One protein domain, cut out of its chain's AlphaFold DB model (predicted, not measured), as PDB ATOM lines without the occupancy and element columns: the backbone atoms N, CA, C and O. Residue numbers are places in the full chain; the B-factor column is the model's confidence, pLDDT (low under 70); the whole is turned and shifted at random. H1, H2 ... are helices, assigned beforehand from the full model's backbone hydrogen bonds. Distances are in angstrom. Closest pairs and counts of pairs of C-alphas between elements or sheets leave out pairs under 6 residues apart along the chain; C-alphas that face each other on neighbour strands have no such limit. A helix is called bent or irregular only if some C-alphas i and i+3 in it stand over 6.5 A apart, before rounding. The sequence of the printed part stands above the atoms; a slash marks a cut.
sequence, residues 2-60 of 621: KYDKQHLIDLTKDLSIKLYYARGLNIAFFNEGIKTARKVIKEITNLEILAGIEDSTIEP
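What this domain is: This is residues 2 to 60 of the 621 residues of an uncharacterized protein of Dictyostelium purpureum (UniProt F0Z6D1). Look for a loose, narrow U: two long helices, H2 and H1, run side by side in opposite ways, near each other at the end where residues 22 to 26 join them and with a gap between them farther along. Beyond the far end of H2, residues 52 to 60 turn across the open end of the U and fold back toward the first printed residues. The 59 residues printed include two named helices, H1 then H2, and no named strand; the class is all helix. The whole is loose, with a radius of gyration of the C-alphas of 13.9 A, and its spans of 41 by 21 by 14 A only just make it a rod.

How they stand to each other: Start from the longest helix, H2, residues 27 to 51, and look across to H1, residues 5 to 21. The two are close but not clearly touching, with 2 pairs of C-alphas within 8 A. Their closest C-alphas are those of Leu 19 and Phe 30, 7.2 A apart. The helices run opposite ways at a shallow tilt of 16 degrees, with their centres 12.9 A apart. In both H1 and H2 every O i to N i+4 pair is within hydrogen-bond range.

Where its parts are: Find C-alpha 27 at (260.827, 172.796, 110.824); from there H2 runs 35.9 A to C-alpha 51 at (237.175, 149.915, 96.354). H1 begins at C-alpha 5, at (251.646, 145.570, 100.178), and runs 24.7 A to C-alpha 21. Neither helix is bent.

The domain as a whole: The C-alphas farthest apart, those of Leu 25 and Glu 54, are 41.9 A apart, while those of Lys 2 and Pro 60 are 8.7 A apart. Residues 23 to 29 and 42 to 56 stand free. The link from H1 to H2 is tight, and the printed part has no cut. Mean pLDDT of the printed part is 70.9; look for values under 70 at residues 20 to 21, 23 to 26, 28, 48 and 50 to 60.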
ATOM      1  N   LYS A   2     257.158 145.405  90.619       77.94
ATOM      2  CA  LYS A   2     255.897 145.256  91.364       77.94
ATOM      3  C   LYS A   2     256.247 145.208  92.847       77.94
ATOM      4  O   LYS A   2     256.953 144.290  93.245       77.94
ATOM      5  N   TYR A   3     255.789 146.185  93.619       87.25
ATOM      6  CA  TYR A   3     255.926 146.171  95.073       87.25
ATOM      7  C   TYR A   3     254.675 145.534  95.668       87.25
ATOM      8  O   TYR A   3     253.560 145.884  95.276       87.25
ATOM      9  N   ASP A   4     254.854 144.568  96.565       89.25
ATOM     10  CA  ASP A   4     253.737 144.044  97.342       89.25
ATOM     11  C   ASP A   4     253.332 145.032  98.452       89.25
ATOM     12  O   ASP A   4     253.988 146.049  98.709       89.25
ATOM     13  N   LYS A   5     252.206 144.740  99.106       81.19
ATOM     14  CA  LYS A   5     251.646 145.570 100.178       81.19
ATOM     15  C   LYS A   5     252.639 145.796 101.322       81.19
ATOM     16  O   LYS A   5     252.654 146.878 101.903       81.19
ATOM     17  N   GLN A   6     253.457 144.795 101.633       83.38
ATOM     18  CA  GLN A   6     254.398 144.858 102.742       83.38
ATOM     19  C   GLN A   6     255.570 145.785 102.402       83.38
ATOM     20  O   GLN A   6     255.891 146.670 103.188       83.38
ATOM     21  N   HIS A   7     256.090 145.697 101.177       86.06
ATOM     22  CA  HIS A   7     257.138 146.589 100.682       86.06
ATOM     23  C   HIS A   7     256.723 148.065 100.692       86.06
ATOM     24  O   HIS A   7     257.529 148.920 101.041       86.06
ATOM     25  N   LEU A   8     255.473 148.391 100.346       86.25
ATOM     26  CA  LEU A   8     254.989 149.779 100.400       86.25
ATOM     27  C   LEU A   8     254.860 150.302 101.836       86.25
ATOM     28  O   LEU A   8     255.174 151.465 102.101       86.25
ATOM     29  N   ILE A   9     254.420 149.452 102.769       84.06
ATOM     30  CA  ILE A   9     254.354 149.790 104.196       84.06
ATOM     31  C   ILE A   9     255.760 150.031 104.747       84.06
ATOM     32  O   ILE A   9     255.973 151.014 105.456       84.06
ATOM     33  N   ASP A  10     256.715 149.174 104.403       83.19
ATOM     34  CA  ASP A  10     258.082 149.269 104.909       83.19
ATOM     35  C   ASP A  10     258.832 150.455 104.292       83.19
ATOM     36  O   ASP A  10     259.472 151.204 105.026       83.19
ATOM     37  N   LEU A  11     258.626 150.741 103.001       88.38
ATOM     38  CA  LEU A  11     259.136 151.957 102.359       88.38
ATOM     39  C   LEU A  11     258.570 153.225 103.016       88.38
ATOM     40  O   LEU A  11     259.292 154.192 103.232       88.38
ATOM     41  N   THR A  12     257.283 153.219 103.373       84.88
ATOM     42  CA  THR A  12     256.639 154.361 104.044       84.88
ATOM     43  C   THR A  12     257.171 154.550 105.465       84.88
ATOM     44  O   THR A  12     257.371 155.685 105.900       84.88
ATOM     45  N   LYS A  13     257.424 153.460 106.199       81.81
ATOM     46  CA  LYS A  13     258.058 153.518 107.524       81.81
ATOM     47  C   LYS A  13     259.483 154.047 107.434       81.81
ATOM     48  O   LYS A  13     259.820 154.933 108.209       81.81
ATOM     49  N   ASP A  14     260.268 153.566 106.476       83.06
ATOM     50  CA  ASP A  14     261.645 154.015 106.252       83.06
ATOM     51  C   ASP A  14     261.701 155.512 105.911       83.06
ATOM     52  O   ASP A  14     262.429 156.274 106.541       83.06
ATOM     53  N   LEU A  15     260.822 155.980 105.018       84.88
ATOM     54  CA  LEU A  15     260.645 157.406 104.714       84.88
ATOM     55  C   LEU A  15     260.245 158.228 105.943       84.88
ATOM     56  O   LEU A  15     260.738 159.335 106.140       84.88
ATOM     57  N   SER A  16     259.352 157.691 106.777       76.31
ATOM     58  CA  SER A  16     258.930 158.357 108.011       76.31
ATOM     59  C   SER A  16     260.105 158.497 108.976       76.31
ATOM     60  O   SER A  16     260.308 159.571 109.530       76.31
ATOM     61  N   ILE A  17     260.897 157.436 109.145       74.75
ATOM     62  CA  ILE A  17     262.090 157.408 109.995       74.75
ATOM     63  C   ILE A  17     263.125 158.414 109.483       74.75
ATOM     64  O   ILE A  17     263.555 159.272 110.248       74.75
ATOM     65  N   LYS A  18     263.449 158.393 108.186       77.31
ATOM     66  CA  LYS A  18     264.389 159.338 107.560       77.31
ATOM     67  C   LYS A  18     263.954 160.792 107.726       77.31
ATOM     68  O   LYS A  18     264.763 161.632 108.101       77.31
ATOM     69  N   LEU A  19     262.663 161.081 107.553       75.56
ATOM     70  CA  LEU A  19     262.118 162.410 107.838       75.56
ATOM     71  C   LEU A  19     262.276 162.782 109.319       75.56
ATOM     72  O   LEU A  19     262.642 163.915 109.617       75.56
ATOM     73  N   TYR A  20     262.021 161.853 110.248       67.06
ATOM     74  CA  TYR A  20     262.178 162.088 111.689       67.06
ATOM     75  C   TYR A  20     263.632 162.362 112.107       67.06
ATOM     76  O   TYR A  20     263.836 163.129 113.050       67.06
ATOM     77  N   TYR A  21     264.609 161.760 111.422       62.00
ATOM     78  CA  TYR A  21     266.039 161.957 111.675       62.00
ATOM     79  C   TYR A  21     266.620 163.205 110.991       62.00
ATOM     80  O   TYR A  21     267.538 163.801 111.542       62.00
ATOM     81  N   ALA A  22     266.045 163.686 109.880       70.75
ATOM     82  CA  ALA A  22     266.462 164.914 109.179       70.75
ATOM     83  C   ALA A  22     266.123 166.226 109.934       70.75
ATOM     84  O   ALA A  22     265.889 167.279 109.339       70.75
ATOM     85  N   ARG A  23     266.069 166.177 111.267       54.22
ATOM     86  CA  ARG A  23     265.538 167.199 112.181       54.22
ATOM     87  C   ARG A  23     266.386 168.478 112.283       54.22
ATOM     88  O   ARG A  23     266.092 169.311 113.132       54.22
ATOM     89  N   GLY A  24     267.393 168.636 111.425       53.78
ATOM     90  CA  GLY A  24     268.429 169.657 111.552       53.78
ATOM     91  C   GLY A  24     268.142 171.027 110.936       53.78
ATOM     92  O   GLY A  24     268.659 171.997 111.466       53.78
ATOM     93  N   LEU A  25     267.362 171.174 109.848       56.78
ATOM     94  CA  LEU A  25     267.500 172.418 109.050       56.78
ATOM     95  C   LEU A  25     266.233 173.174 108.628       56.78
ATOM     96  O   LEU A  25     266.342 174.340 108.257       56.78
ATOM     97  N   ASN A  26     265.015 172.626 108.716       66.94
ATOM     98  CA  ASN A  26     263.817 173.450 108.474       66.94
ATOM     99  C   ASN A  26     262.520 172.817 109.007       66.94
ATOM    100  O   ASN A  26     261.891 171.973 108.360       66.94
ATOM    101  N   ILE A  27     262.065 173.272 110.179       73.12
ATOM    102  CA  ILE A  27     260.827 172.796 110.824       73.12
ATOM    103  C   ILE A  27     259.591 173.006 109.925       73.12
ATOM    104  O   ILE A  27     258.640 172.220 109.984       73.12
ATOM    105  N   ALA A  28     259.569 174.038 109.072       67.56
ATOM    106  CA  ALA A  28     258.429 174.320 108.201       67.56
ATOM    107  C   ALA A  28     258.332 173.318 107.039       67.56
ATOM    108  O   ALA A  28     257.256 172.754 106.819       67.56
ATOM    109  N   PHE A  29     259.455 173.031 106.374       71.19
ATOM    110  CA  PHE A  29     259.536 172.023 105.311       71.19
ATOM    111  C   PHE A  29     259.169 170.626 105.833       71.19
ATOM    112  O   PHE A  29     258.359 169.912 105.238       71.19
ATOM    113  N   PHE A  30     259.664 170.271 107.020       71.94
ATOM    114  CA  PHE A  30     259.336 169.011 107.688       71.94
ATOM    115  C   PHE A  30     257.836 168.868 107.991       71.94
ATOM    116  O   PHE A  30     257.215 167.839 107.704       71.94
ATOM    117  N   ASN A  31     257.211 169.920 108.527       74.56
ATOM    118  CA  ASN A  31     255.776 169.920 108.804       74.56
ATOM    119  C   ASN A  31     254.932 169.795 107.526       74.56
ATOM    120  O   ASN A  31     253.853 169.193 107.558       74.56
ATOM    121  N   GLU A  32     255.398 170.345 106.405       75.12
ATOM    122  CA  GLU A  32     254.755 170.177 105.103       75.12
ATOM    123  C   GLU A  32     254.917 168.748 104.562       75.12
ATOM    124  O   GLU A  32     253.933 168.142 104.120       75.12
ATOM    125  N   GLY A  33     256.108 168.159 104.703       78.56
ATOM    126  CA  GLY A  33     256.382 166.759 104.367       78.56
ATOM    127  C   GLY A  33     255.482 165.790 105.137       78.56
ATOM    128  O   GLY A  33     254.806 164.952 104.536       78.56
ATOM    129  N   ILE A  34     255.353 165.967 106.458       75.38
ATOM    130  CA  ILE A  34     254.444 165.166 107.297       75.38
ATOM    131  C   ILE A  34     252.984 165.335 106.871       75.38
ATOM    132  O   ILE A  34     252.235 164.353 106.810       75.38
ATOM    133  N   LYS A  35     252.538 166.565 106.593       76.06
ATOM    134  CA  LYS A  35     251.162 166.818 106.133       76.06
ATOM    135  C   LYS A  35     250.885 166.111 104.808       76.06
ATOM    136  O   LYS A  35     249.821 165.507 104.659       76.06
ATOM    137  N   THR A  36     251.845 166.139 103.891       81.50
ATOM    138  CA  THR A  36     251.754 165.487 102.582       81.50
ATOM    139  C   THR A  36     251.720 163.969 102.722       81.50
ATOM    140  O   THR A  36     250.795 163.338 102.210       81.50
ATOM    141  N   ALA A  37     252.620 163.381 103.513       75.44
ATOM    142  CA  ALA A  37     252.630 161.943 103.785       75.44
ATOM    143  C   ALA A  37     251.311 161.471 104.423       75.44
ATOM    144  O   ALA A  37     250.696 160.508 103.964       75.44
ATOM    145  N   ARG A  38     250.793 162.201 105.422       73.38
ATOM    146  CA  ARG A  38     249.492 161.897 106.046       73.38
ATOM    147  C   ARG A  38     248.327 161.995 105.064       73.38
ATOM    148  O   ARG A  38     247.373 161.227 105.184       73.38
ATOM    149  N   LYS A  39     248.372 162.937 104.117       82.44
ATOM    150  CA  LYS A  39     247.354 163.075 103.070       82.44
ATOM    151  C   LYS A  39     247.383 161.881 102.117       82.44
ATOM    152  O   LYS A  39     246.329 161.308 101.865       82.44
ATOM    153  N   VAL A  40     248.568 161.470 101.668       77.25
ATOM    154  CA  VAL A  40     248.745 160.306 100.787       77.25
ATOM    155  C   VAL A  40     248.284 159.022 101.475       77.25
ATOM    156  O   VAL A  40     247.520 158.265 100.886       77.25
ATOM    157  N   ILE A  41     248.646 158.817 102.746       77.62
ATOM    158  CA  ILE A  41     248.171 157.670 103.536       77.62
ATOM    159  C   ILE A  41     246.640 157.666 103.601       77.62
ATOM    160  O   ILE A  41     246.019 156.651 103.304       77.62
ATOM    161  N   LYS A  42     246.011 158.806 103.917       79.00
ATOM    162  CA  LYS A  42     244.544 158.912 103.947       79.00
ATOM    163  C   LYS A  42     243.897 158.658 102.588       79.00
ATOM    164  O   LYS A  42     242.837 158.048 102.548       79.00
ATOM    165  N   GLU A  43     244.490 159.126 101.493       78.56
ATOM    166  CA  GLU A  43     243.977 158.866 100.145       78.56
ATOM    167  C   GLU A  43     244.084 157.381  99.788       78.56
ATOM    168  O   GLU A  43     243.097 156.815  99.331       78.56
ATOM    169  N   ILE A  44     245.207 156.721 100.090       79.38
ATOM    170  CA  ILE A  44     245.375 155.272  99.895       79.38
ATOM    171  C   ILE A  44     244.355 154.491 100.738       79.38
ATOM    172  O   ILE A  44     243.646 153.640 100.206       79.38
ATOM    173  N   THR A  45     244.209 154.821 102.024       76.25
ATOM    174  CA  THR A  45     243.251 154.151 102.920       76.25
ATOM    175  C   THR A  45     241.795 154.400 102.504       76.25
ATOM    176  O   THR A  45     240.970 153.492 102.557       76.25
ATOM    177  N   ASN A  46     241.452 155.606 102.043       76.31
ATOM    178  CA  ASN A  46     240.104 155.905 101.550       76.31
ATOM    179  C   ASN A  46     239.807 155.208 100.217       76.31
ATOM    180  O   ASN A  46     238.672 154.784  99.997       76.31
ATOM    181  N   LEU A  47     240.805 155.068  99.338       73.56
ATOM    182  CA  LEU A  47     240.682 154.283  98.111       73.56
ATOM    183  C   LEU A  47     240.486 152.793  98.427       73.56
ATOM    184  O   LEU A  47     239.647 152.169  97.788       73.56
ATOM    185  N   GLU A  48     241.153 152.241  99.448       61.00
ATOM    186  CA  GLU A  48     240.908 150.865  99.923       61.00
ATOM    187  C   GLU A  48     239.466 150.676 100.439       61.00
ATOM    188  O   GLU A  48     238.797 149.714 100.054       61.00
ATOM    189  N   ILE A  49     238.951 151.612 101.250       70.56
ATOM    190  CA  ILE A  49     237.582 151.543 101.802       70.56
ATOM    191  C   ILE A  49     236.521 151.649 100.698       70.56
ATOM    192  O   ILE A  49     235.495 150.972 100.757       70.56
ATOM    193  N   LEU A  50     236.753 152.493  99.690       59.69
ATOM    194  CA  LEU A  50     235.811 152.690  98.586       59.69
ATOM    195  C   LEU A  50     235.864 151.577  97.542       59.69
ATOM    196  O   LEU A  50     234.866 151.346  96.861       59.69
ATOM    197  N   ALA A  51     237.007 150.912  97.393       56.88
ATOM    198  CA  ALA A  51     237.175 149.915  96.354       56.88
ATOM    199  C   ALA A  51     236.682 148.525  96.790       56.88
ATOM    200  O   ALA A  51     236.193 147.781  95.946       56.88
ATOM    201  N   GLY A  52     236.758 148.160  98.078       57.16
ATOM    202  CA  GLY A  52     236.386 146.802  98.510       57.16
ATOM    203  C   GLY A  52     237.161 145.719  97.746       57.16
ATOM    204  O   GLY A  52     236.629 144.650  97.458       57.16
ATOM    205  N   ILE A  53     238.391 146.043  97.341       46.69
ATOM    206  CA  ILE A  53     239.206 145.215  96.462       46.69
ATOM    207  C   ILE A  53     240.187 144.417  97.314       46.69
ATOM    208  O   ILE A  53     241.195 144.938  97.791       46.69
ATOM    209  N   GLU A  54     239.910 143.126  97.436       48.97
ATOM    210  CA  GLU A  54     240.950 142.114  97.554       48.97
ATOM    211  C   GLU A  54     241.564 141.955  96.141       48.97
ATOM    212  O   GLU A  54     240.846 141.723  95.170       48.97
ATOM    213  N   ASP A  55     242.876 142.168  96.001       49.94
ATOM    214  CA  ASP A  55     243.687 141.890  94.798       49.94
ATOM    215  C   ASP A  55     243.508 142.757  93.528       49.94
ATOM    216  O   ASP A  55     243.271 142.242  92.435       49.94
ATOM    217  N   SER A  56     243.756 144.074  93.583       42.75
ATOM    218  CA  SER A  56     244.115 144.823  92.358       42.75
ATOM    219  C   SER A  56     245.490 145.467  92.445       42.75
ATOM    220  O   SER A  56     245.794 146.258  93.332       42.75
ATOM    221  N   THR A  57     246.315 145.118  91.460       42.66
ATOM    222  CA  THR A  57     247.623 145.696  91.155       42.66
ATOM    223  C   THR A  57     247.516 147.197  90.905       42.66
ATOM    224  O   THR A  57     246.917 147.614  89.915       42.66
ATOM    225  N   ILE A  58     248.129 147.995  91.778       47.38
ATOM    226  CA  ILE A  58     248.274 149.443  91.607       47.38
ATOM    227  C   ILE A  58     249.526 149.698  90.757       47.38
ATOM    228  O   ILE A  58     250.626 149.284  91.124       47.38
ATOM    229  N   GLU A  59     249.366 150.355  89.607       44.72
ATOM    230  CA  GLU A  59     250.501 150.872  88.836       44.72
ATOM    231  C   GLU A  59     251.064 152.121  89.539       44.72
ATOM    232  O   GLU A  59     250.283 152.984  89.953       44.72
ATOM    233  N   PRO A  60     252.395 152.236  89.713       46.41
ATOM    234  CA  PRO A  60     252.988 153.393  90.369       46.41
ATOM    235  C   PRO A  60     252.669 154.653  89.563       46.41
ATOM    236  O   PRO A  60     252.951 154.743  88.368       46.41
TER     237      PRO A  60